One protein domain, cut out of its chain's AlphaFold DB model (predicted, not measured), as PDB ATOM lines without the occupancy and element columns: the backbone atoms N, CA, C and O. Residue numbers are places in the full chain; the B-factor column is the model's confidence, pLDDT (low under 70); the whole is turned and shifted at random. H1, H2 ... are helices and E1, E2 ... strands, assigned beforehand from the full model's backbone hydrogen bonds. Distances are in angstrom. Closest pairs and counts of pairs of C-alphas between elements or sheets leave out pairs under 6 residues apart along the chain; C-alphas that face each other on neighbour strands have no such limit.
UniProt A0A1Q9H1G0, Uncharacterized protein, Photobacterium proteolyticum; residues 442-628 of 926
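AT A GLANCE: This is residues 442 to 628 of the 926 residues of an uncharacterized protein of Photobacterium proteolyticum (UniProt A0A1Q9H1G0). An elongated bundle of helices is built along one very long helix, H3, with H2 packed on one end part of it, H4 on the other, H5 on its middle, and H6 beside H5 and H3. A small hairpin, E1 and E2, packs on the middle of H3 through E1, and the short H1 packs on H5. The printed part has 187 residues, with six named helices and two named strands in the order H1 E1 E2 H2 H3 H4 H5 H6; the two strands make one antiparallel sheet, and the class is mostly helix. The whole is only just compact, close to loose, with a radius of gyration of the C-alphas of 19.1 A and spans of 72 by 41 by 30 A.

IN THESE COORDINATES: The sheet holds E1, residues 455 to 458, and E2, residues 474 to 477; C-alpha 455 is at (2.731, -22.120, 19.384). H3, residues 510 to 551, is 61.7 A long, from C-alpha 510 at (-15.275, -5.759, 0.019) to C-alpha 551 at (9.294, -34.904, 48.594). H2, residues 480 to 502, is 32.8 A long; H5, residues 578 to 597, 28.3 A; H4, residues 556 to 572, 24.5 A; and H6, residues 613 to 627, 21.2 A. H1 is residues 442 to 445.

HOW THE PARTS SIT: E1 and E2 form an antiparallel hairpin, with N 455 and O 477 at 2.9 A and N 475 and O 457 at 2.8 A. The closest C-alphas of E1 and H3, Val 457 and Val 528, are 5.8 A apart. H2 to H6 form a bundle, helices grouped mostly at shallow tilts. H3 touches H2 with its residues 511 to 525 alone, closest at the C-alphas of Leu 518 and Leu 496, 5.9 A, opposite ways at a shallow tilt of 31 degrees, a helical hairpin. H3 and H4, also a helical hairpin, touch at Tyr 546 and Leu 562, C-alphas 5.6 A apart, opposite ways at a shallow tilt of 32 degrees, only just short of steep. H5 is the hub, touching five helices, among them H3 at Ile 529 and Leu 592, closest C-alphas 6.8 A apart. H5 and H6 only just touch, with 3 pairs of C-alphas within 8 A, the closest being Met 586 and Phe 626 at 6.9 A. H1 touches H5, the C-alphas of Ile 445 and Cys 587 being 6.8 A apart. H4 and H6 are apart. Every O i to N i+4 pair is within hydrogen-bond range in H2 to H6; H1 is too short for one.

THE WHOLE: The farthest C-alphas, Gln 507 and Gly 553, are 72.2 A apart. The printed part has no cut. The links E1 to E2 and H5 to H6 are long, and residues 551 to 557 stand free. Mean pLDDT of the printed part is 84.0, with residues 460 to 472, 503 to 511 and 551 to 556 under 70.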
ATOM      1  N   PRO A 442       8.081  -3.210  23.165       80.31
ATOM      2  CA  PRO A 442       7.783  -4.322  22.268       80.31
ATOM      3  C   PRO A 442       8.960  -4.745  21.379       80.31
ATOM      4  O   PRO A 442       9.138  -5.942  21.138       80.31
ATOM      5  N   ASP A 443       9.816  -3.803  20.979       82.56
ATOM      6  CA  ASP A 443      10.999  -4.056  20.145       82.56
ATOM      7  C   ASP A 443      12.005  -5.007  20.815       82.56
ATOM      8  O   ASP A 443      12.741  -5.739  20.148       82.56
ATOM      9  N   ARG A 444      11.999  -5.091  22.154       81.81
ATOM     10  CA  ARG A 444      12.854  -6.024  22.908       81.81
ATOM     11  C   ARG A 444      12.457  -7.491  22.751       81.81
ATOM     12  O   ARG A 444      13.183  -8.366  23.240       81.81
ATOM     13  N   ILE A 445      11.308  -7.783  22.142       87.31
ATOM     14  CA  ILE A 445      10.931  -9.153  21.778       87.31
ATOM     15  C   ILE A 445      11.746  -9.630  20.575       87.31
ATOM     16  O   ILE A 445      12.117 -10.804  20.522       87.31
ATOM     17  N   GLU A 446      12.078  -8.739  19.641       84.56
ATOM     18  CA  GLU A 446      12.701  -9.134  18.376       84.56
ATOM     19  C   GLU A 446      14.129  -9.669  18.558       84.56
ATOM     20  O   GLU A 446      14.571 -10.546  17.810       84.56
ATOM     21  N   SER A 447      14.819  -9.240  19.616       82.06
ATOM     22  CA  SER A 447      16.142  -9.745  19.999       82.06
ATOM     23  C   SER A 447      16.116 -11.093  20.729       82.06
ATOM     24  O   SER A 447      17.165 -11.600  21.125       82.06
ATOM     25  N   ARG A 448      14.943 -11.708  20.947       88.81
ATOM     26  CA  ARG A 448      14.848 -12.977  21.684       88.81
ATOM     27  C   ARG A 448      15.129 -14.193  20.797       88.81
ATOM     28  O   ARG A 448      14.727 -14.210  19.629       88.81
ATOM     29  N   PRO A 449      15.747 -15.253  21.357       88.38
ATOM     30  CA  PRO A 449      16.003 -16.489  20.632       88.38
ATOM     31  C   PRO A 449      14.736 -17.068  19.997       88.38
ATOM     32  O   PRO A 449      13.731 -17.277  20.679       88.38
ATOM     33  N   GLY A 450      14.809 -17.413  18.707       88.38
ATOM     34  CA  GLY A 450      13.697 -18.019  17.968       88.38
ATOM     35  C   GLY A 450      13.119 -19.264  18.650       88.38
ATOM     36  O   GLY A 450      11.915 -19.481  18.601       88.38
ATOM     37  N   LYS A 451      13.947 -20.036  19.372       91.00
ATOM     38  CA  LYS A 451      13.538 -21.250  20.103       91.00
ATOM     39  C   LYS A 451      12.399 -21.041  21.111       91.00
ATOM     40  O   LYS A 451      11.692 -21.993  21.413       91.00
ATOM     41  N   PHE A 452      12.198 -19.819  21.609       91.56
ATOM     42  CA  PHE A 452      11.191 -19.535  22.630       91.56
ATOM     43  C   PHE A 452       9.753 -19.462  22.107       91.56
ATOM     44  O   PHE A 452       8.832 -19.630  22.902       91.56
ATOM     45  N   PHE A 453       9.550 -19.255  20.805       94.75
ATOM     46  CA  PHE A 453       8.257 -18.874  20.223       94.75
ATOM     47  C   PHE A 453       7.419 -20.057  19.719       94.75
ATOM     48  O   PHE A 453       6.800 -19.976  18.662       94.75
ATOM     49  N   SER A 454       7.384 -21.168  20.457       94.56
ATOM     50  CA  SER A 454       6.534 -22.309  20.093       94.56
ATOM     51  C   SER A 454       5.045 -22.000  20.325       94.56
ATOM     52  O   SER A 454       4.666 -21.543  21.409       94.56
ATOM     53  N   VAL A 455       4.197 -22.304  19.335       94.50
ATOM     54  CA  VAL A 455       2.731 -22.120  19.384       94.50
ATOM     55  C   VAL A 455       1.989 -23.358  18.886       94.50
ATOM     56  O   VAL A 455       2.470 -24.080  18.016       94.50
ATOM     57  N   SER A 456       0.800 -23.601  19.433       92.31
ATOM     58  CA  SER A 456      -0.111 -24.653  18.975       92.31
ATOM     59  C   SER A 456      -1.232 -24.017  18.163       92.31
ATOM     60  O   SER A 456      -1.981 -23.213  18.713       92.31
ATOM     61  N   VAL A 457      -1.337 -24.356  16.877       91.00
ATOM     62  CA  VAL A 457      -2.266 -23.738  15.917       91.00
ATOM     63  C   VAL A 457      -3.312 -24.748  15.426       91.00
ATOM     64  O   VAL A 457      -2.979 -25.932  15.312       91.00
ATOM     65  N   PRO A 458      -4.551 -24.327  15.118       83.75
ATOM     66  CA  PRO A 458      -5.565 -25.209  14.535       83.75
ATOM     67  C   PRO A 458      -5.119 -25.826  13.200       83.75
ATOM     68  O   PRO A 458      -4.505 -25.149  12.370       83.75
ATOM     69  N   LEU A 459      -5.438 -27.103  12.965       79.00
ATOM     70  CA  LEU A 459      -5.252 -27.742  11.657       79.00
ATOM     71  C   LEU A 459      -6.325 -27.250  10.671       79.00
ATOM     72  O   LEU A 459      -7.513 -27.256  10.981       79.00
ATOM     73  N   LYS A 460      -5.910 -26.808   9.474       61.84
ATOM     74  CA  LYS A 460      -6.799 -26.116   8.521       61.84
ATOM     75  C   LYS A 460      -7.763 -27.008   7.714       61.84
ATOM     76  O   LYS A 460      -8.571 -26.438   7.001       61.84
ATOM     77  N   ASP A 461      -7.757 -28.342   7.850       48.62
ATOM     78  CA  ASP A 461      -8.486 -29.226   6.908       48.62
ATOM     79  C   ASP A 461      -9.096 -30.534   7.474       48.62
ATOM     80  O   ASP A 461      -9.486 -31.411   6.699       48.62
ATOM     81  N   THR A 462      -9.239 -30.725   8.790       43.25
ATOM     82  CA  THR A 462      -9.899 -31.940   9.313       43.25
ATOM     83  C   THR A 462     -11.372 -31.698   9.647       43.25
ATOM     84  O   THR A 462     -11.745 -31.251  10.724       43.25
ATOM     85  N   ALA A 463     -12.252 -32.081   8.717       39.06
ATOM     86  CA  ALA A 463     -13.695 -32.240   8.939       39.06
ATOM     87  C   ALA A 463     -14.046 -33.461   9.823       39.06
ATOM     88  O   ALA A 463     -15.168 -33.969   9.781       39.06
ATOM     89  N   VAL A 464     -13.091 -33.972  10.607       40.41
ATOM     90  CA  VAL A 464     -13.309 -35.102  11.508       40.41
ATOM     91  C   VAL A 464     -13.566 -34.534  12.894       40.41
ATOM     92  O   VAL A 464     -12.652 -34.146  13.611       40.41
ATOM     93  N   MET A 465     -14.850 -34.456  13.248       40.34
ATOM     94  CA  MET A 465     -15.299 -34.233  14.619       40.34
ATOM     95  C   MET A 465     -14.887 -35.431  15.482       40.34
ATOM     96  O   MET A 465     -15.701 -36.319  15.739       40.34
ATOM     97  N   ASP A 466     -13.640 -35.475  15.944       40.03
ATOM     98  CA  ASP A 466     -13.348 -36.258  17.136       40.03
ATOM     99  C   ASP A 466     -13.791 -35.430  18.351       40.03
ATOM    100  O   ASP A 466     -13.217 -34.400  18.705       40.03
ATOM    101  N   LEU A 467     -14.892 -35.862  18.965       43.31
ATOM    102  CA  LEU A 467     -15.526 -35.262  20.142       43.31
ATOM    103  C   LEU A 467     -14.644 -35.357  21.406       43.31
ATOM    104  O   LEU A 467     -15.159 -35.181  22.513       43.31
ATOM    105  N   SER A 468     -13.355 -35.676  21.300       42.22
ATOM    106  CA  SER A 468     -12.451 -35.884  22.434       42.22
ATOM    107  C   SER A 468     -11.545 -34.686  22.751       42.22
ATOM    108  O   SER A 468     -11.208 -34.520  23.925       42.22
ATOM    109  N   ASP A 469     -11.254 -33.793  21.795       49.91
ATOM    110  CA  ASP A 469     -10.294 -32.698  22.004       49.91
ATOM    111  C   ASP A 469     -10.944 -31.327  22.268       49.91
ATOM    112  O   ASP A 469     -11.673 -30.762  21.454       49.91
ATOM    113  N   PHE A 470     -10.625 -30.763  23.438       53.75
ATOM    114  CA  PHE A 470     -11.157 -29.510  24.007       53.75
ATOM    115  C   PHE A 470     -10.920 -28.254  23.144       53.75
ATOM    116  O   PHE A 470     -11.632 -27.263  23.293       53.75
ATOM    117  N   LEU A 471      -9.937 -28.301  22.240       57.84
ATOM    118  CA  LEU A 471      -9.577 -27.232  21.302       57.84
ATOM    119  C   LEU A 471      -9.528 -27.714  19.831       57.84
ATOM    120  O   LEU A 471      -8.989 -27.007  18.978       57.84
ATOM    121  N   GLY A 472     -10.056 -28.911  19.537       65.19
ATOM    122  CA  GLY A 472      -9.953 -29.572  18.226       65.19
ATOM    123  C   GLY A 472      -8.540 -30.051  17.860       65.19
ATOM    124  O   GLY A 472      -7.624 -29.989  18.678       65.19
ATOM    125  N   ASP A 473      -8.371 -30.505  16.615       72.25
ATOM    126  CA  ASP A 473      -7.096 -30.958  16.041       72.25
ATOM    127  C   ASP A 473      -6.085 -29.803  15.895       72.25
ATOM    128  O   ASP A 473      -6.377 -28.766  15.287       72.25
ATOM    129  N   ARG A 474      -4.858 -29.984  16.408       83.19
ATOM    130  CA  ARG A 474      -3.825 -28.929  16.426       83.19
ATOM    131  C   ARG A 474      -2.461 -29.399  15.935       83.19
ATOM    132  O   ARG A 474      -2.039 -30.527  16.179       83.19
ATOM    133  N   GLN A 475      -1.717 -28.479  15.327       88.44
ATOM    134  CA  GLN A 475      -0.306 -28.643  14.990       88.44
ATOM    135  C   GLN A 475       0.548 -27.716  15.861       88.44
ATOM    136  O   GLN A 475       0.306 -26.516  15.934       88.44
ATOM    137  N   THR A 476       1.600 -28.247  16.488       89.44
ATOM    138  CA  THR A 476       2.599 -27.400  17.162       89.44
ATOM    139  C   THR A 476       3.625 -26.893  16.148       89.44
ATOM    140  O   THR A 476       4.290 -27.697  15.496       89.44
ATOM    141  N   LYS A 477       3.774 -25.572  16.039       93.31
ATOM    142  CA  LYS A 477       4.865 -24.893  15.326       93.31
ATOM    143  C   LYS A 477       5.943 -24.543  16.346       93.31
ATOM    144  O   LYS A 477       5.697 -23.741  17.247       93.31
ATOM    145  N   GLN A 478       7.107 -25.182  16.261       92.81
ATOM    146  CA  GLN A 478       8.153 -25.052  17.281       92.81
ATOM    147  C   GLN A 478       9.146 -23.935  16.950       92.81
ATOM    148  O   GLN A 478       9.555 -23.766  15.801       92.81
ATOM    149  N   GLY A 479       9.575 -23.197  17.977       92.38
ATOM    150  CA  GLY A 479      10.657 -22.221  17.885       92.38
ATOM    151  C   GLY A 479      10.492 -21.215  16.740       92.38
ATOM    152  O   GLY A 479       9.526 -20.454  16.704       92.38
ATOM    153  N   ALA A 480      11.444 -21.208  15.802       92.31
ATOM    154  CA  ALA A 480      11.464 -20.263  14.685       92.31
ATOM    155  C   ALA A 480      10.234 -20.378  13.766       92.31
ATOM    156  O   ALA A 480       9.747 -19.356  13.292       92.31
ATOM    157  N   GLU A 481       9.690 -21.584  13.562       94.12
ATOM    158  CA  GLU A 481       8.455 -21.763  12.784       94.12
ATOM    159  C   GLU A 481       7.257 -21.111  13.475       94.12
ATOM    160  O   GLU A 481       6.405 -20.509  12.825       94.12
ATOM    161  N   GLY A 482       7.197 -21.213  14.806       94.88
ATOM    162  CA  GLY A 482       6.161 -20.555  15.590       94.88
ATOM    163  C   GLY A 482       6.319 -19.035  15.576       94.88
ATOM    164  O   GLY A 482       5.336 -18.333  15.353       94.88
ATOM    165  N   ARG A 483       7.553 -18.515  15.682       94.56
ATOM    166  CA  ARG A 483       7.837 -17.077  15.503       94.56
ATOM    167  C   ARG A 483       7.353 -16.572  14.144       94.56
ATOM    168  O   ARG A 483       6.668 -15.553  14.099       94.56
ATOM    169  N   GLN A 484       7.686 -17.291  13.071       95.38
ATOM    170  CA  GLN A 484       7.277 -16.931  11.714       95.38
ATOM    171  C   GLN A 484       5.753 -16.915  11.586       95.38
ATOM    172  O   GLN A 484       5.198 -15.943  11.090       95.38
ATOM    173  N   TRP A 485       5.063 -17.932  12.113       95.94
ATOM    174  CA  TRP A 485       3.600 -17.972  12.091       95.94
ATOM    175  C   TRP A 485       2.963 -16.773  12.813       95.94
ATOM    176  O   TRP A 485       1.993 -16.198  12.312       95.94
ATOM    177  N   ILE A 486       3.508 -16.371  13.973       96.19
ATOM    178  CA  ILE A 486       3.005 -15.196  14.701       96.19
ATOM    179  C   ILE A 486       3.236 -13.927  13.873       96.19
ATOM    180  O   ILE A 486       2.332 -13.100  13.775       96.19
ATOM    181  N   GLN A 487       4.408 -13.786  13.250       94.81
ATOM    182  CA  GLN A 487       4.745 -12.630  12.418       94.81
ATOM    183  C   GLN A 487       3.874 -12.542  11.157       94.81
ATOM    184  O   GLN A 487       3.379 -11.468  10.824       94.81
ATOM    185  N   ASP A 488       3.628 -13.666  10.486       94.88
ATOM    186  CA  ASP A 488       2.734 -13.733   9.327       94.88
ATOM    187  C   ASP A 488       1.301 -13.352   9.722       94.88
ATOM    188  O   ASP A 488       0.641 -12.584   9.022       94.88
ATOM    189  N   THR A 489       0.842 -13.833  10.882       94.88
ATOM    190  CA  THR A 489      -0.476 -13.499  11.438       94.88
ATOM    191  C   THR A 489      -0.581 -12.021  11.808       94.88
ATOM    192  O   THR A 489      -1.576 -11.385  11.474       94.88
ATOM    193  N   GLU A 490       0.443 -11.450  12.445       94.62
ATOM    194  CA  GLU A 490       0.519 -10.019  12.758       94.62
ATOM    195  C   GLU A 490       0.443  -9.163  11.484       94.62
ATOM    196  O   GLU A 490      -0.364  -8.234  11.408       94.62
ATOM    197  N   ASN A 491       1.236  -9.502  10.463       93.81
ATOM    198  CA  ASN A 491       1.248  -8.797   9.180       93.81
ATOM    199  C   ASN A 491      -0.110  -8.888   8.468       93.81
ATOM    200  O   ASN A 491      -0.591  -7.900   7.910       93.81
ATOM    201  N   GLU A 492      -0.746 -10.063   8.495       92.75
ATOM    202  CA  GLU A 492      -2.075 -10.271   7.924       92.75
ATOM    203  C   GLU A 492      -3.143  -9.441   8.653       92.75
ATOM    204  O   GLU A 492      -3.930  -8.761   7.993       92.75
ATOM    205  N   LEU A 493      -3.137  -9.441   9.990       92.94
ATOM    206  CA  LEU A 493      -4.055  -8.651  10.818       92.94
ATOM    207  C   LEU A 493      -3.885  -7.150  10.580       92.94
ATOM    208  O   LEU A 493      -4.879  -6.454  10.370       92.94
ATOM    209  N   ARG A 494      -2.639  -6.663  10.535       90.81
ATOM    210  CA  ARG A 494      -2.333  -5.258  10.242       90.81
ATOM    211  C   ARG A 494      -2.851  -4.867   8.861       90.81
ATOM    212  O   ARG A 494      -3.564  -3.880   8.733       90.81
ATOM    213  N   ARG A 495      -2.583  -5.689   7.839       89.94
ATOM    214  CA  ARG A 495      -3.072  -5.468   6.469       89.94
ATOM    215  C   ARG A 495      -4.602  -5.417   6.399       89.94
ATOM    216  O   ARG A 495      -5.139  -4.566   5.699       89.94
ATOM    217  N   LEU A 496      -5.298  -6.332   7.077       89.31
ATOM    218  CA  LEU A 496      -6.766  -6.365   7.110       89.31
ATOM    219  C   LEU A 496      -7.345  -5.143   7.843       89.31
ATOM    220  O   LEU A 496      -8.296  -4.542   7.352       89.31
ATOM    221  N   SER A 497      -6.739  -4.747   8.966       88.00
ATOM    222  CA  SER A 497      -7.118  -3.558   9.742       88.00
ATOM    223  C   SER A 497      -6.934  -2.262   8.941       88.00
ATOM    224  O   SER A 497      -7.849  -1.440   8.876       88.00
ATOM    225  N   THR A 498      -5.793  -2.107   8.254       86.50
ATOM    226  CA  THR A 498      -5.522  -0.957   7.376       86.50
ATOM    227  C   THR A 498      -6.534  -0.875   6.234       86.50
ATOM    228  O   THR A 498      -7.146   0.174   6.051       86.50
ATOM    229  N   LYS A 499      -6.794  -1.982   5.524       84.44
ATOM    230  CA  LYS A 499      -7.770  -2.015   4.419       84.44
ATOM    231  C   LYS A 499      -9.186  -1.641   4.859       84.44
ATOM    232  O   LYS A 499      -9.852  -0.874   4.177       84.44
ATOM    233  N   LEU A 500      -9.623  -2.113   6.028       81.75
ATOM    234  CA  LEU A 500     -10.912  -1.729   6.614       81.75
ATOM    235  C   LEU A 500     -10.977  -0.230   6.988       81.75
ATOM    236  O   LEU A 500     -12.062   0.338   7.111       81.75
ATOM    237  N   GLY A 501      -9.828   0.413   7.224       77.12
ATOM    238  CA  GLY A 501      -9.713   1.862   7.426       77.12
ATOM    239  C   GLY A 501      -9.732   2.684   6.143       77.12
ATOM    240  O   GLY A 501     -10.268   3.788   6.160       77.12
ATOM    241  N   GLU A 502      -9.177   2.150   5.058       78.56
ATOM    242  CA  GLU A 502      -9.120   2.802   3.743       78.56
ATOM    243  C   GLU A 502     -10.453   2.710   2.980       78.56
ATOM    244  O   GLU A 502     -10.809   3.643   2.262       78.56
ATOM    245  N   GLU A 503     -11.223   1.637   3.186       65.12
ATOM    246  CA  GLU A 503     -12.544   1.408   2.581       65.12
ATOM    247  C   GLU A 503     -13.651   1.351   3.661       65.12
ATOM    248  O   GLU A 503     -14.253   0.297   3.895       65.12
ATOM    249  N   PRO A 504     -13.926   2.459   4.383       59.56
ATOM    250  CA  PRO A 504     -14.988   2.485   5.382       59.56
ATOM    251  C   PRO A 504     -16.354   2.299   4.707       59.56
ATOM    252  O   PRO A 504     -16.587   2.830   3.622       59.56
ATOM    253  N   PHE A 505     -17.248   1.547   5.360       57.50
ATOM    254  CA  PHE A 505     -18.605   1.221   4.898       57.50
ATOM    255  C   PHE A 505     -19.241   2.345   4.073       57.50
ATOM    256  O   PHE A 505     -19.551   3.414   4.601       57.50
ATOM    257  N   GLY A 506     -19.435   2.097   2.774       49.56
ATOM    258  CA  GLY A 506     -19.900   3.156   1.886       49.56
ATOM    259  C   GLY A 506     -20.365   2.760   0.493       49.56
ATOM    260  O   GLY A 506     -21.265   3.438   0.002       49.56
ATOM    261  N   GLN A 507     -19.830   1.708  -0.152       51.22
ATOM    262  CA  GLN A 507     -20.307   1.350  -1.503       51.22
ATOM    263  C   GLN A 507     -19.984  -0.057  -2.056       51.22
ATOM    264  O   GLN A 507     -20.614  -0.415  -3.046       51.22
ATOM    265  N   ASP A 508     -19.123  -0.877  -1.432       54.81
ATOM    266  CA  ASP A 508     -18.697  -2.177  -1.994       54.81
ATOM    267  C   ASP A 508     -18.767  -3.365  -1.011       54.81
ATOM    268  O   ASP A 508     -18.571  -3.219   0.196       54.81
ATOM    269  N   TYR A 509     -18.990  -4.565  -1.572       59.22
ATOM    270  CA  TYR A 509     -19.020  -5.893  -0.918       59.22
ATOM    271  C   TYR A 509     -17.702  -6.240  -0.180       59.22
ATOM    272  O   TYR A 509     -17.646  -7.167   0.631       59.22
ATOM    273  N   ASP A 510     -16.630  -5.493  -0.460       62.44
ATOM    274  CA  ASP A 510     -15.275  -5.759   0.019       62.44
ATOM    275  C   ASP A 510     -15.044  -5.341   1.484       62.44
ATOM    276  O   ASP A 510     -14.305  -6.022   2.200       62.44
ATOM    277  N   GLY A 511     -15.727  -4.301   1.984       61.62
ATOM    278  CA  GLY A 511     -15.603  -3.838   3.377       61.62
ATOM    279  C   GLY A 511     -16.115  -4.855   4.409       61.62
ATOM    280  O   GLY A 511     -15.414  -5.170   5.375       61.62
ATOM    281  N   GLU A 512     -17.297  -5.440   4.165       70.81
ATOM    282  CA  GLU A 512     -17.856  -6.536   4.982       70.81
ATOM    283  C   GLU A 512     -16.942  -7.767   4.947       70.81
ATOM    284  O   GLU A 512     -16.610  -8.339   5.987       70.81
ATOM    285  N   MET A 513     -16.423  -8.112   3.763       80.81
ATOM    286  CA  MET A 513     -15.470  -9.210   3.606       80.81
ATOM    287  C   MET A 513     -14.185  -8.989   4.426       80.81
ATOM    288  O   MET A 513     -13.660  -9.945   5.009       80.81
ATOM    289  N   TYR A 514     -13.631  -7.771   4.469       82.38
ATOM    290  CA  TYR A 514     -12.436  -7.482   5.270       82.38
ATOM    291  C   TYR A 514     -12.716  -7.528   6.771       82.38
ATOM    292  O   TYR A 514     -11.876  -8.049   7.510       82.38
ATOM    293  N   GLN A 515     -13.882  -7.057   7.217       82.81
ATOM    294  CA  GLN A 515     -14.298  -7.169   8.614       82.81
ATOM    295  C   GLN A 515     -14.450  -8.633   9.042       82.81
ATOM    296  O   GLN A 515     -13.902  -9.018  10.077       82.81
ATOM    297  N   ASP A 516     -15.107  -9.464   8.233       84.69
ATOM    298  CA  ASP A 516     -15.286 -10.891   8.520       84.69
ATOM    299  C   ASP A 516     -13.950 -11.636   8.542       84.69
ATOM    300  O   ASP A 516     -13.677 -12.424   9.453       84.69
ATOM    301  N   LYS A 517     -13.061 -11.348   7.581       87.25
ATOM    302  CA  LYS A 517     -11.700 -11.909   7.560       87.25
ATOM    303  C   LYS A 517     -10.893 -11.481   8.783       87.25
ATOM    304  O   LYS A 517     -10.190 -12.310   9.359       87.25
ATOM    305  N   LEU A 518     -10.994 -10.215   9.190       89.00
ATOM    306  CA  LEU A 518     -10.325  -9.697  10.381       89.00
ATOM    307  C   LEU A 518     -10.859 -10.377  11.648       89.00
ATOM    308  O   LEU A 518     -10.064 -10.840  12.464       89.00
ATOM    309  N   ALA A 519     -12.181 -10.505  11.787       87.75
ATOM    310  CA  ALA A 519     -12.820 -11.180  12.914       87.75
ATOM    311  C   ALA A 519     -12.436 -12.669  12.986       87.75
ATOM    312  O   ALA A 519     -12.047 -13.156  14.050       87.75
ATOM    313  N   ALA A 520     -12.453 -13.380  11.853       87.69
ATOM    314  CA  ALA A 520     -12.031 -14.776  11.771       87.69
ATOM    315  C   ALA A 520     -10.550 -14.945  12.149       87.69
ATOM    316  O   ALA A 520     -10.202 -15.837  12.925       87.69
ATOM    317  N   LYS A 521      -9.677 -14.057  11.660       91.25
ATOM    318  CA  LYS A 521      -8.244 -14.102  11.971       91.25
ATOM    319  C   LYS A 521      -7.946 -13.742  13.427       91.25
ATOM    320  O   LYS A 521      -7.096 -14.375  14.052       91.25
ATOM    321  N   ARG A 522      -8.675 -12.779  14.001       92.00
ATOM    322  CA  ARG A 522      -8.632 -12.493  15.444       92.00
ATOM    323  C   ARG A 522      -9.069 -13.717  16.241       92.00
ATOM    324  O   ARG A 522      -8.382 -14.069  17.189       92.00
ATOM    325  N   SER A 523     -10.147 -14.393  15.845       89.88
ATOM    326  CA  SER A 523     -10.609 -15.623  16.505       89.88
ATOM    327  C   SER A 523      -9.552 -16.739  16.471       89.88
ATOM    328  O   SER A 523      -9.290 -17.345  17.510       89.88
ATOM    329  N   GLU A 524      -8.864 -16.944  15.337       90.12
ATOM    330  CA  GLU A 524      -7.719 -17.873  15.233       90.12
ATOM    331  C   GLU A 524      -6.605 -17.502  16.229       90.12
ATOM    332  O   GLU A 524      -6.107 -18.357  16.961       90.12
ATOM    333  N   LEU A 525      -6.241 -16.220  16.317       93.81
ATOM    334  CA  LEU A 525      -5.220 -15.752  17.256       93.81
ATOM    335  C   LEU A 525      -5.645 -15.919  18.726       93.81
ATOM    336  O   LEU A 525      -4.837 -16.345  19.555       93.81
ATOM    337  N   LYS A 526      -6.905 -15.610  19.051       93.75
ATOM    338  CA  LYS A 526      -7.483 -15.781  20.392       93.75
ATOM    339  C   LYS A 526      -7.392 -17.235  20.853       93.75
ATOM    340  O   LYS A 526      -6.933 -17.498  21.964       93.75
ATOM    341  N   ASP A 527      -7.749 -18.171  19.978       90.44
ATOM    342  CA  ASP A 527      -7.642 -19.610  20.229       90.44
ATOM    343  C   ASP A 527      -6.189 -20.049  20.503       90.44
ATOM    344  O   ASP A 527      -5.926 -20.778  21.463       90.44
ATOM    345  N   VAL A 528      -5.210 -19.544  19.743       94.44
ATOM    346  CA  VAL A 528      -3.781 -19.838  19.980       94.44
ATOM    347  C   VAL A 528      -3.296 -19.304  21.334       94.44
ATOM    348  O   VAL A 528      -2.520 -19.971  22.024       94.44
ATOM    349  N   ILE A 529      -3.771 -18.130  21.757       95.75
ATOM    350  CA  ILE A 529      -3.457 -17.562  23.078       95.75
ATOM    351  C   ILE A 529      -4.055 -18.422  24.201       95.75
ATOM    352  O   ILE A 529      -3.371 -18.702  25.191       95.75
ATOM    353  N   VAL A 530      -5.300 -18.881  24.049       93.06
ATOM    354  CA  VAL A 530      -5.940 -19.791  25.012       93.06
ATOM    355  C   VAL A 530      -5.187 -21.121  25.080       93.06
ATOM    356  O   VAL A 530      -4.913 -21.612  26.177       93.06
ATOM    357  N   ALA A 531      -4.754 -21.669  23.941       92.19
ATOM    358  CA  ALA A 531      -3.945 -22.885  23.897       92.19
ATOM    359  C   ALA A 531      -2.612 -22.734  24.650       92.19
ATOM    360  O   ALA A 531      -2.241 -23.623  25.420       92.19
ATOM    361  N   LEU A 532      -1.925 -21.593  24.502       95.19
ATOM    362  CA  LEU A 532      -0.704 -21.289  25.261       95.19
ATOM    363  C   LEU A 532      -0.968 -21.271  26.776       95.19
ATOM    364  O   LEU A 532      -0.171 -21.800  27.553       95.19
ATOM    365  N   LYS A 533      -2.094 -20.689  27.211       94.00
ATOM    366  CA  LYS A 533      -2.475 -20.671  28.630       94.00
ATOM    367  C   LYS A 533      -2.736 -22.079  29.175       94.00
ATOM    368  O   LYS A 533      -2.280 -22.399  30.272       94.00
ATOM    369  N   LEU A 534      -3.415 -22.935  28.414       90.56
ATOM    370  CA  LEU A 534      -3.668 -24.323  28.818       90.56
ATOM    371  C   LEU A 534      -2.386 -25.166  28.871       90.56
ATOM    372  O   LEU A 534      -2.228 -25.987  29.779       90.56
ATOM    373  N   GLU A 535      -1.456 -24.955  27.934       93.25
ATOM    374  CA  GLU A 535      -0.123 -25.570  27.964       93.25
ATOM    375  C   GLU A 535       0.631 -25.161  29.237       93.25
ATOM    376  O   GLU A 535       1.171 -26.010  29.950       93.25
ATOM    377  N   TYR A 536       0.618 -23.865  29.564       95.19
ATOM    378  CA  TYR A 536       1.201 -23.335  30.793       95.19
ATOM    379  C   TYR A 536       0.593 -23.975  32.048       95.19
ATOM    380  O   TYR A 536       1.337 -24.496  32.879       95.19
ATOM    381  N   ASP A 537      -0.737 -24.007  32.165       91.38
ATOM    382  CA  ASP A 537      -1.424 -24.603  33.320       91.38
ATOM    383  C   ASP A 537      -1.111 -26.101  33.452       91.38
ATOM    384  O   ASP A 537      -0.865 -26.605  34.552       91.38
ATOM    385  N   SER A 538      -1.033 -26.813  32.326       91.62
ATOM    386  CA  SER A 538      -0.639 -28.225  32.284       91.62
ATOM    387  C   SER A 538       0.798 -28.430  32.764       91.62
ATOM    388  O   SER A 538       1.057 -29.329  33.570       91.62
ATOM    389  N   TYR A 539       1.726 -27.569  32.342       94.31
ATOM    390  CA  TYR A 539       3.103 -27.594  32.830       94.31
ATOM    391  C   TYR A 539       3.176 -27.345  34.338       94.31
ATOM    392  O   TYR A 539       3.850 -28.101  35.044       94.31
ATOM    393  N   LEU A 540       2.445 -26.345  34.855       91.69
ATOM    394  CA  LEU A 540       2.385 -26.082  36.295       91.69
ATOM    395  C   LEU A 540       1.930 -27.332  37.058       91.69
ATOM    396  O   LEU A 540       2.546 -27.708  38.060       91.69
ATOM    397  N   ASN A 541       0.898 -28.011  36.546       88.81
ATOM    398  CA  ASN A 541       0.363 -29.229  37.146       88.81
ATOM    399  C   ASN A 541       1.397 -30.359  37.204       88.81
ATOM    400  O   ASN A 541       1.566 -31.009  38.243       88.81
ATOM    401  N   VAL A 542       2.112 -30.589  36.101       91.44
ATOM    402  CA  VAL A 542       3.131 -31.642  36.007       91.44
ATOM    403  C   VAL A 542       4.315 -31.342  36.924       91.44
ATOM    404  O   VAL A 542       4.764 -32.231  37.649       91.44
ATOM    405  N   VAL A 543       4.807 -30.099  36.945       90.94
ATOM    406  CA  VAL A 543       5.937 -29.705  37.802       90.94
ATOM    407  C   VAL A 543       5.583 -29.825  39.278       90.94
ATOM    408  O   VAL A 543       6.378 -30.373  40.041       90.94
ATOM    409  N   ASN A 544       4.400 -29.358  39.681       88.19
ATOM    410  CA  ASN A 544       3.947 -29.459  41.067       88.19
ATOM    411  C   ASN A 544       3.786 -30.921  41.496       88.19
ATOM    412  O   ASN A 544       4.308 -31.306  42.541       88.19
ATOM    413  N   SER A 545       3.185 -31.762  40.650       86.44
ATOM    414  CA  SER A 545       3.061 -33.204  40.911       86.44
ATOM    415  C   SER A 545       4.431 -33.888  41.013       86.44
ATOM    416  O   SER A 545       4.660 -34.712  41.897       86.44
ATOM    417  N   TYR A 546       5.379 -33.517  40.145       87.56
ATOM    418  CA  TYR A 546       6.751 -34.027  40.182       87.56
ATOM    419  C   TYR A 546       7.490 -33.619  41.469       87.56
ATOM    420  O   TYR A 546       8.163 -34.444  42.095       87.56
ATOM    421  N   ASP A 547       7.370 -32.352  41.875       84.38
ATOM    422  CA  ASP A 547       7.998 -31.830  43.091       84.38
ATOM    423  C   ASP A 547       7.378 -32.465  44.358       84.38
ATOM    424  O   ASP A 547       8.121 -32.808  45.286       84.38
ATOM    425  N   ALA A 548       6.061 -32.714  44.366       79.19
ATOM    426  CA  ALA A 548       5.357 -33.429  45.433       79.19
ATOM    427  C   ALA A 548       5.870 -34.874  45.567       79.19
ATOM    428  O   ALA A 548       6.381 -35.249  46.630       79.19
ATOM    429  N   ALA A 549       5.884 -35.633  44.464       79.50
ATOM    430  CA  ALA A 549       6.376 -37.013  44.419       79.50
ATOM    431  C   ALA A 549       7.844 -37.139  44.863       79.50
ATOM    432  O   ALA A 549       8.246 -38.103  45.523       79.50
ATOM    433  N   ARG A 550       8.670 -36.130  44.554       74.19
ATOM    434  CA  ARG A 550      10.070 -36.062  44.996       74.19
ATOM    435  C   ARG A 550      10.206 -35.886  46.513       74.19
ATOM    436  O   ARG A 550      11.203 -36.346  47.070       74.19
ATOM    437  N   SER A 551       9.262 -35.205  47.157       65.69
ATOM    438  CA  SER A 551       9.294 -34.904  48.594       65.69
ATOM    439  C   SER A 551       8.643 -35.984  49.469       65.69
ATOM    440  O   SER A 551       9.071 -36.178  50.605       65.69
ATOM    441  N   GLY A 552       7.659 -36.718  48.937       59.34
ATOM    442  CA  GLY A 552       6.840 -37.685  49.680       59.34
ATOM    443  C   GLY A 552       7.416 -39.097  49.832       59.34
ATOM    444  O   GLY A 552       6.776 -39.936  50.459       59.34
ATOM    445  N   GLY A 553       8.601 -39.385  49.276       56.19
ATOM    446  CA  GLY A 553       9.158 -40.748  49.257       56.19
ATOM    447  C   GLY A 553       8.368 -41.721  48.368       56.19
ATOM    448  O   GLY A 553       8.393 -42.925  48.610       56.19
ATOM    449  N   GLU A 554       7.645 -41.198  47.372       56.75
ATOM    450  CA  GLU A 554       6.724 -41.958  46.524       56.75
ATOM    451  C   GLU A 554       7.413 -42.945  45.563       56.75
ATOM    452  O   GLU A 554       8.620 -42.897  45.312       56.75
ATOM    453  N   ASN A 555       6.590 -43.840  45.005       60.75
ATOM    454  CA  ASN A 555       6.948 -44.894  44.062       60.75
ATOM    455  C   ASN A 555       7.808 -44.349  42.901       60.75
ATOM    456  O   ASN A 555       7.372 -43.487  42.134       60.75
ATOM    457  N   GLY A 556       9.035 -44.861  42.756       69.94
ATOM    458  CA  GLY A 556      10.042 -44.318  41.834       69.94
ATOM    459  C   GLY A 556       9.626 -44.278  40.355       69.94
ATOM    460  O   GLY A 556      10.218 -43.515  39.593       69.94
ATOM    461  N   ALA A 557       8.607 -45.052  39.964       74.88
ATOM    462  CA  ALA A 557       8.021 -45.051  38.624       74.88
ATOM    463  C   ALA A 557       7.248 -43.753  38.313       74.88
ATOM    464  O   ALA A 557       7.589 -43.071  37.353       74.88
ATOM    465  N   ILE A 558       6.311 -43.335  39.177       79.19
ATOM    466  CA  ILE A 558       5.493 -42.118  38.976       79.19
ATOM    467  C   ILE A 558       6.386 -40.878  38.857       79.19
ATOM    468  O   ILE A 558       6.211 -40.040  37.975       79.19
ATOM    469  N   LYS A 559       7.409 -40.789  39.713       83.38
ATOM    470  CA  LYS A 559       8.406 -39.715  39.655       83.38
ATOM    471  C   LYS A 559       9.150 -39.689  38.315       83.38
ATOM    472  O   LYS A 559       9.446 -38.606  37.810       83.38
ATOM    473  N   ARG A 560       9.503 -40.858  37.771       86.19
ATOM    474  CA  ARG A 560      10.214 -40.973  36.492       86.19
ATOM    475  C   ARG A 560       9.318 -40.519  35.341       86.19
ATOM    476  O   ARG A 560       9.759 -39.691  34.550       86.19
ATOM    477  N   ASP A 561       8.071 -40.975  35.312       88.00
ATOM    478  CA  ASP A 561       7.105 -40.635  34.261       88.00
ATOM    479  C   ASP A 561       6.782 -39.135  34.258       88.00
ATOM    480  O   ASP A 561       6.902 -38.473  33.227       88.00
ATOM    481  N   LEU A 562       6.496 -38.554  35.429       89.25
ATOM    482  CA  LEU A 562       6.304 -37.105  35.574       89.25
ATOM    483  C   LEU A 562       7.561 -36.316  35.182       89.25
ATOM    484  O   LEU A 562       7.458 -35.250  34.578       89.25
ATOM    485  N   GLY A 563       8.749 -36.843  35.490       90.06
ATOM    486  CA  GLY A 563      10.022 -36.266  35.066       90.06
ATOM    487  C   GLY A 563      10.173 -36.241  33.543       90.06
ATOM    488  O   GLY A 563      10.555 -35.210  32.992       90.06
ATOM    489  N   HIS A 564       9.829 -37.334  32.856       92.81
ATOM    490  CA  HIS A 564       9.842 -37.401  31.393       92.81
ATOM    491  C   HIS A 564       8.871 -36.398  30.767       92.81
ATOM    492  O   HIS A 564       9.273 -35.654  29.877       92.81
ATOM    493  N   ILE A 565       7.634 -36.319  31.268       92.06
ATOM    494  CA  ILE A 565       6.628 -35.368  30.770       92.06
ATOM    495  C   ILE A 565       7.099 -33.926  30.997       92.06
ATOM    496  O   ILE A 565       7.081 -33.113  30.075       92.06
ATOM    497  N   LYS A 566       7.592 -33.608  32.201       94.06
ATOM    498  CA  LYS A 566       8.146 -32.286  32.524       94.06
ATOM    499  C   LYS A 566       9.259 -31.888  31.552       94.06
ATOM    500  O   LYS A 566       9.266 -30.768  31.051       94.06
ATOM    501  N   HIS A 567      10.214 -32.783  31.312       93.44
ATOM    502  CA  HIS A 567      11.326 -32.510  30.407       93.44
ATOM    503  C   HIS A 567      10.894 -32.457  28.939       93.44
ATOM    504  O   HIS A 567      11.527 -31.749  28.166       93.44
ATOM    505  N   ALA A 568       9.806 -33.130  28.557       91.62
ATOM    506  CA  ALA A 568       9.220 -32.996  27.227       91.62
ATOM    507  C   ALA A 568       8.616 -31.597  27.002       91.62
ATOM    508  O   ALA A 568       8.869 -31.010  25.952       91.62
ATOM    509  N   PHE A 569       7.904 -31.031  27.988       93.25
ATOM    510  CA  PHE A 569       7.449 -29.630  27.942       93.25
ATOM    511  C   PHE A 569       8.622 -28.646  27.838       93.25
ATOM    512  O   PHE A 569       8.601 -27.714  27.041       93.25
ATOM    513  N   GLU A 570       9.672 -28.849  28.635       94.25
ATOM    514  CA  GLU A 570      10.872 -28.002  28.586       94.25
ATOM    515  C   GLU A 570      11.581 -28.125  27.225       94.25
ATOM    516  O   GLU A 570      11.916 -27.120  26.595       94.25
ATOM    517  N   GLY A 571      11.722 -29.351  26.719       90.31
ATOM    518  CA  GLY A 571      12.354 -29.649  25.437       90.31
ATOM    519  C   GLY A 571      11.597 -29.099  24.225       90.31
ATOM    520  O   GLY A 571      12.239 -28.593  23.307       90.31
ATOM    521  N   SER A 572      10.258 -29.114  24.222       88.12
ATOM    522  CA  SER A 572       9.442 -28.595  23.104       88.12
ATOM    523  C   SER A 572       9.563 -27.077  22.897       88.12
ATOM    524  O   SER A 572       9.205 -26.556  21.836       88.12
ATOM    525  N   ARG A 573      10.093 -26.360  23.897       90.75
ATOM    526  CA  ARG A 573      10.406 -24.921  23.854       90.75
ATOM    527  C   ARG A 573      11.912 -24.627  23.847       90.75
ATOM    528  O   ARG A 573      12.313 -23.479  24.028       90.75
ATOM    529  N   GLY A 574      12.758 -25.651  23.689       87.94
ATOM    530  CA  GLY A 574      14.218 -25.510  23.744       87.94
ATOM    531  C   GLY A 574      14.727 -24.906  25.062       87.94
ATOM    532  O   GLY A 574      15.729 -24.180  25.061       87.94
ATOM    533  N   ALA A 575      14.001 -25.140  26.157       92.38
ATOM    534  CA  ALA A 575      14.252 -24.563  27.468       92.38
ATOM    535  C   ALA A 575      15.016 -25.532  28.378       92.38
ATOM    536  O   ALA A 575      14.656 -26.702  28.515       92.38
ATOM    537  N   GLU A 576      16.025 -25.026  29.084       89.62
ATOM    538  CA  GLU A 576      16.827 -25.803  30.033       89.62
ATOM    539  C   GLU A 576      16.321 -25.623  31.472       89.62
ATOM    540  O   GLU A 576      16.962 -25.052  32.359       89.62
ATOM    541  N   GLY A 577      15.119 -26.148  31.716       90.50
ATOM    542  CA  GLY A 577      14.472 -26.141  33.026       90.50
ATOM    543  C   GLY A 577      13.391 -25.070  33.193       90.50
ATOM    544  O   GLY A 577      13.073 -24.305  32.287       90.50
ATOM    545  N   ARG A 578      12.811 -25.018  34.399       91.31
ATOM    546  CA  ARG A 578      11.576 -24.255  34.655       91.31
ATOM    547  C   ARG A 578      11.682 -22.748  34.437       91.31
ATOM    548  O   ARG A 578      10.735 -22.155  33.943       91.31
ATOM    549  N   GLY A 579      12.816 -22.135  34.784       92.00
ATOM    550  CA  GLY A 579      13.021 -20.696  34.576       92.00
ATOM    551  C   GLY A 579      12.976 -20.327  33.093       92.00
ATOM    552  O   GLY A 579      12.264 -19.406  32.708       92.00
ATOM    553  N   GLU A 580      13.674 -21.088  32.248       93.62
ATOM    554  CA  GLU A 580      13.686 -20.857  30.800       93.62
ATOM    555  C   GLU A 580      12.366 -21.227  30.125       93.62
ATOM    556  O   GLU A 580      11.961 -20.549  29.187       93.62
ATOM    557  N   TYR A 581      11.665 -22.253  30.612       95.94
ATOM    558  CA  TYR A 581      10.340 -22.589  30.090       95.94
ATOM    559  C   TYR A 581       9.363 -21.430  30.312       95.94
ATOM    560  O   TYR A 581       8.702 -20.977  29.380       95.94
ATOM    561  N   LEU A 582       9.325 -20.897  31.536       95.50
ATOM    562  CA  LEU A 582       8.503 -19.737  31.880       95.50
ATOM    563  C   LEU A 582       8.904 -18.495  31.066       95.50
ATOM    564  O   LEU A 582       8.025 -17.806  30.550       95.50
ATOM    565  N   ARG A 583      10.210 -18.256  30.868       94.50
ATOM    566  CA  ARG A 583      10.722 -17.213  29.959       94.50
ATOM    567  C   ARG A 583      10.165 -17.382  28.545       94.50
ATOM    568  O   ARG A 583       9.678 -16.416  27.966       94.50
ATOM    569  N   ALA A 584      10.205 -18.599  28.002       95.50
ATOM    570  CA  ALA A 584       9.715 -18.896  26.661       95.50
ATOM    571  C   ALA A 584       8.203 -18.648  26.524       95.50
ATOM    572  O   ALA A 584       7.761 -18.048  25.541       95.50
ATOM    573  N   VAL A 585       7.416 -19.047  27.529       96.38
ATOM    574  CA  VAL A 585       5.970 -18.770  27.590       96.38
ATOM    575  C   VAL A 585       5.699 -17.264  27.640       96.38
ATOM    576  O   VAL A 585       4.898 -16.776  26.847       96.38
ATOM    577  N   MET A 586       6.403 -16.510  28.494       95.56
ATOM    578  CA  MET A 586       6.261 -15.049  28.592       95.56
ATOM    579  C   MET A 586       6.617 -14.342  27.277       95.56
ATOM    580  O   MET A 586       5.875 -13.465  26.840       95.56
ATOM    581  N   CYS A 587       7.711 -14.740  26.614       95.25
ATOM    582  CA  CYS A 587       8.091 -14.192  25.307       95.25
ATOM    583  C   CYS A 587       7.043 -14.501  24.229       95.25
ATOM    584  O   CYS A 587       6.672 -13.610  23.466       95.25
ATOM    585  N   THR A 588       6.541 -15.741  24.185       96.44
ATOM    586  CA  THR A 588       5.490 -16.141  23.235       96.44
ATOM    587  C   THR A 588       4.214 -15.338  23.472       96.44
ATOM    588  O   THR A 588       3.643 -14.799  22.529       96.44
ATOM    589  N   HIS A 589       3.790 -15.209  24.731       96.62
ATOM    590  CA  HIS A 589       2.601 -14.449  25.097       96.62
ATOM    591  C   HIS A 589       2.719 -12.977  24.721       96.62
ATOM    592  O   HIS A 589       1.807 -12.442  24.101       96.62
ATOM    593  N   ALA A 590       3.844 -12.336  25.045       95.50
ATOM    594  CA  ALA A 590       4.048 -10.934  24.717       95.50
ATOM    595  C   ALA A 590       4.012 -10.705  23.191       95.50
ATOM    596  O   ALA A 590       3.373  -9.757  22.741       95.50
ATOM    597  N   LYS A 591       4.574 -11.619  22.379       95.44
ATOM    598  CA  LYS A 591       4.496 -11.537  20.906       95.44
ATOM    599  C   LYS A 591       3.084 -11.786  20.364       95.44
ATOM    600  O   LYS A 591       2.638 -11.066  19.477       95.44
ATOM    601  N   LEU A 592       2.351 -12.761  20.905       96.38
ATOM    602  CA  LEU A 592       0.946 -12.989  20.540       96.38
ATOM    603  C   LEU A 592       0.062 -11.795  20.922       96.38
ATOM    604  O   LEU A 592      -0.829 -11.420  20.164       96.38
ATOM    605  N   ASN A 593       0.326 -11.172  22.072       94.62
ATOM    606  CA  ASN A 593      -0.381  -9.972  22.493       94.62
ATOM    607  C   ASN A 593      -0.071  -8.783  21.572       94.62
ATOM    608  O   ASN A 593      -0.993  -8.063  21.208       94.62
ATOM    609  N   GLN A 594       1.178  -8.608  21.125       92.12
ATOM    610  CA  GLN A 594       1.507  -7.621  20.087       92.12
ATOM    611  C   GLN A 594       0.715  -7.867  18.801       92.12
ATOM    612  O   GLN A 594       0.105  -6.936  18.288       92.12
ATOM    613  N   ALA A 595       0.654  -9.114  18.322       94.38
ATOM    614  CA  ALA A 595      -0.131  -9.463  17.138       94.38
ATOM    615  C   ALA A 595      -1.630  -9.161  17.321       94.38
ATOM    616  O   ALA A 595      -2.283  -8.674  16.398       94.38
ATOM    617  N   TYR A 596      -2.170  -9.391  18.522       94.56
ATOM    618  CA  TYR A 596      -3.564  -9.079  18.840       94.56
ATOM    619  C   TYR A 596      -3.801  -7.568  18.862       94.56
ATOM    620  O   TYR A 596      -4.742  -7.094  18.227       94.56
ATOM    621  N   MET A 597      -2.921  -6.798  19.507       90.94
ATOM    622  CA  MET A 597      -3.011  -5.334  19.542       90.94
ATOM    623  C   MET A 597      -2.829  -4.709  18.150       90.94
ATOM    624  O   MET A 597      -3.547  -3.777  17.809       90.94
ATOM    625  N   ALA A 598      -1.965  -5.277  17.303       87.62
ATOM    626  CA  ALA A 598      -1.769  -4.849  15.914       87.62
ATOM    627  C   ALA A 598      -2.999  -5.075  15.017       87.62
ATOM    628  O   ALA A 598      -3.056  -4.553  13.904       87.62
ATOM    629  N   SER A 599      -3.984  -5.853  15.478       90.25
ATOM    630  CA  SER A 599      -5.239  -6.034  14.753       90.25
ATOM    631  C   SER A 599      -6.185  -4.837  14.864       90.25
ATOM    632  O   SER A 599      -7.163  -4.795  14.124       90.25
ATOM    633  N   PHE A 600      -5.926  -3.889  15.767       90.56
ATOM    634  CA  PHE A 600      -6.747  -2.699  16.003       90.56
ATOM    635  C   PHE A 600      -6.149  -1.475  15.308       90.56
ATOM    636  O   PHE A 600      -4.939  -1.409  15.091       90.56
ATOM    637  N   ARG A 601      -6.996  -0.520  14.916       83.25
ATOM    638  CA  ARG A 601      -6.534   0.741  14.315       83.25
ATOM    639  C   ARG A 601      -5.941   1.671  15.375       83.25
ATOM    640  O   ARG A 601      -6.201   1.527  16.566       83.25
ATOM    641  N   GLU A 602      -5.152   2.645  14.938       75.69
ATOM    642  CA  GLU A 602      -4.613   3.667  15.834       75.69
ATOM    643  C   GLU A 602      -5.761   4.415  16.539       75.69
ATOM    644  O   GLU A 602      -6.715   4.858  15.903       75.69
ATOM    645  N   GLY A 603      -5.710   4.484  17.873       73.12
ATOM    646  CA  GLY A 603      -6.783   5.040  18.707       73.12
ATOM    647  C   GLY A 603      -7.932   4.076  19.045       73.12
ATOM    648  O   GLY A 603      -8.702   4.369  19.961       73.12
ATOM    649  N   GLU A 604      -8.045   2.910  18.393       82.44
ATOM    650  CA  GLU A 604      -8.972   1.859  18.830       82.44
ATOM    651  C   GLU A 604      -8.427   1.169  20.084       82.44
ATOM    652  O   GLU A 604      -7.312   0.646  20.118       82.44
ATOM    653  N   VAL A 605      -9.244   1.135  21.136       83.44
ATOM    654  CA  VAL A 605      -8.857   0.574  22.428       83.44
ATOM    655  C   VAL A 605      -9.683  -0.692  22.698       83.44
ATOM    656  O   VAL A 605     -10.887  -0.583  22.937       83.44
ATOM    657  N   PRO A 606      -9.084  -1.902  22.719       85.00
ATOM    658  CA  PRO A 606      -9.839  -3.163  22.755       85.00
ATOM    659  C   PRO A 606     -10.766  -3.307  23.963       85.00
ATOM    660  O   PRO A 606     -11.867  -3.829  23.846       85.00
ATOM    661  N   HIS A 607     -10.352  -2.797  25.127       82.75
ATOM    662  CA  HIS A 607     -11.160  -2.867  26.346       82.75
ATOM    663  C   HIS A 607     -12.356  -1.902  26.357       82.75
ATOM    664  O   HIS A 607     -13.190  -2.000  27.254       82.75
ATOM    665  N   LEU A 608     -12.432  -0.974  25.397       82.69
ATOM    666  CA  LEU A 608     -13.589  -0.103  25.177       82.69
ATOM    667  C   LEU A 608     -14.535  -0.657  24.101       82.69
ATOM    668  O   LEU A 608     -15.664  -0.188  23.996       82.69
ATOM    669  N   ASN A 609     -14.105  -1.655  23.320       84.62
ATOM    670  CA  ASN A 609     -14.948  -2.321  22.332       84.62
ATOM    671  C   ASN A 609     -15.751  -3.460  23.001       84.62
ATOM    672  O   ASN A 609     -15.141  -4.419  23.471       84.62
ATOM    673  N   PRO A 610     -17.099  -3.417  22.997       81.44
ATOM    674  CA  PRO A 610     -17.968  -4.447  23.575       81.44
ATOM    675  C   PRO A 610     -17.633  -5.899  23.214       81.44
ATOM    676  O   PRO A 610     -17.701  -6.778  24.069       81.44
ATOM    677  N   GLN A 611     -17.267  -6.155  21.955       83.12
ATOM    678  CA  GLN A 611     -16.996  -7.508  21.452       83.12
ATOM    679  C   GLN A 611     -15.607  -8.024  21.857       83.12
ATOM    680  O   GLN A 611     -15.351  -9.222  21.816       83.12
ATOM    681  N   GLU A 612     -14.701  -7.126  22.244       89.12
ATOM    682  CA  GLU A 612     -13.294  -7.443  22.523       89.12
ATOM    683  C   GLU A 612     -12.934  -7.242  24.000       89.12
ATOM    684  O   GLU A 612     -11.968  -7.825  24.492       89.12
ATOM    685  N   ALA A 613     -13.738  -6.480  24.745       88.94
ATOM    686  CA  ALA A 613     -13.568  -6.249  26.172       88.94
ATOM    687  C   ALA A 613     -13.463  -7.545  27.005       88.94
ATOM    688  O   ALA A 613     -12.571  -7.599  27.861       88.94
ATOM    689  N   PRO A 614     -14.264  -8.609  26.764       91.44
ATOM    690  CA  PRO A 614     -14.122  -9.876  27.486       91.44
ATOM    691  C   PRO A 614     -12.743 -10.514  27.273       91.44
ATOM    692  O   PRO A 614     -12.055 -10.861  28.237       91.44
ATOM    693  N   PHE A 615     -12.292 -10.601  26.018       93.00
ATOM    694  CA  PHE A 615     -10.992 -11.182  25.685       93.00
ATOM    695  C   PHE A 615      -9.827 -10.316  26.179       93.00
ATOM    696  O   PHE A 615      -8.841 -10.830  26.703       93.00
ATOM    697  N   SER A 616      -9.949  -8.988  26.108       92.00
ATOM    698  CA  SER A 616      -8.971  -8.062  26.691       92.00
ATOM    699  C   SER A 616      -8.833  -8.265  28.205       92.00
ATOM    700  O   SER A 616      -7.725  -8.220  28.747       92.00
ATOM    701  N   GLN A 617      -9.942  -8.542  28.898       91.81
ATOM    702  CA  GLN A 617      -9.919  -8.853  30.323       91.81
ATOM    703  C   GLN A 617      -9.287 -10.224  30.611       91.81
ATOM    704  O   GLN A 617      -8.549 -10.350  31.591       91.81
ATOM    705  N   PHE A 618      -9.499 -11.216  29.740       93.62
ATOM    706  CA  PHE A 618      -8.796 -12.502  29.786       93.62
ATOM    707  C   PHE A 618      -7.280 -12.348  29.573       93.62
ATOM    708  O   PHE A 618      -6.490 -12.902  30.333       93.62
ATOM    709  N   LEU A 619      -6.839 -11.535  28.608       93.44
ATOM    710  CA  LEU A 619      -5.412 -11.261  28.386       93.44
ATOM    711  C   LEU A 619      -4.737 -10.664  29.624       93.44
ATOM    712  O   LEU A 619      -3.625 -11.063  29.976       93.44
ATOM    713  N   LYS A 620      -5.423  -9.749  30.320       91.50
ATOM    714  CA  LYS A 620      -4.936  -9.192  31.591       91.50
ATOM    715  C   LYS A 620      -4.784 -10.277  32.657       91.50
ATOM    716  O   LYS A 620      -3.731 -10.338  33.286       91.50
ATOM    717  N   SER A 621      -5.771 -11.166  32.817       90.19
ATOM    718  CA  SER A 621      -5.669 -12.253  33.801       90.19
ATOM    719  C   SER A 621      -4.577 -13.268  33.448       90.19
ATOM    720  O   SER A 621      -3.899 -13.767  34.340       90.19
ATOM    721  N   VAL A 622      -4.350 -13.544  32.158       92.31
ATOM    722  CA  VAL A 622      -3.230 -14.384  31.696       92.31
ATOM    723  C   VAL A 622      -1.880 -13.756  32.058       92.31
ATOM    724  O   VAL A 622      -0.998 -14.454  32.562       92.31
ATOM    725  N   ALA A 623      -1.719 -12.446  31.856       91.06
ATOM    726  CA  ALA A 623      -0.498 -11.745  32.242       91.06
ATOM    727  C   ALA A 623      -0.254 -11.813  33.763       91.06
ATOM    728  O   ALA A 623       0.876 -12.054  34.185       91.06
ATOM    729  N   ASP A 624      -1.299 -11.678  34.584       87.00
ATOM    730  CA  ASP A 624      -1.203 -11.804  36.047       87.00
ATOM    731  C   ASP A 624      -0.802 -13.223  36.495       87.00
ATOM    732  O   ASP A 624       0.068 -13.386  37.363       87.00
ATOM    733  N   ASP A 625      -1.355 -14.253  35.848       87.50
ATOM    734  CA  ASP A 625      -0.992 -15.656  36.083       87.50
ATOM    735  C   ASP A 625       0.477 -15.937  35.727       87.50
ATOM    736  O   ASP A 625       1.153 -16.704  36.420       87.50
ATOM    737  N   PHE A 626       0.996 -15.317  34.660       90.44
ATOM    738  CA  PHE A 626       2.404 -15.435  34.271       90.44
ATOM    739  C   PHE A 626       3.325 -14.634  35.184       90.44
ATOM    740  O   PHE A 626       4.417 -15.108  35.500       90.44
ATOM    741  N   ARG A 627       2.896 -13.457  35.656       83.50
ATOM    742  CA  ARG A 627       3.637 -12.685  36.661       83.50
ATOM    743  C   ARG A 627       3.787 -13.463  37.950       83.50
ATOM    744  O   ARG A 627       4.846 -13.375  38.551       83.50
ATOM    745  N   THR A 628       2.787 -14.244  38.357       81.19
ATOM    746  CA  THR A 628       2.784 -14.948  39.650       81.19
ATOM    747  C   THR A 628       2.626 -16.471  39.520       81.19
ATOM    748  O   THR A 628       1.658 -17.043  40.037       81.19
TER     749      THR A 628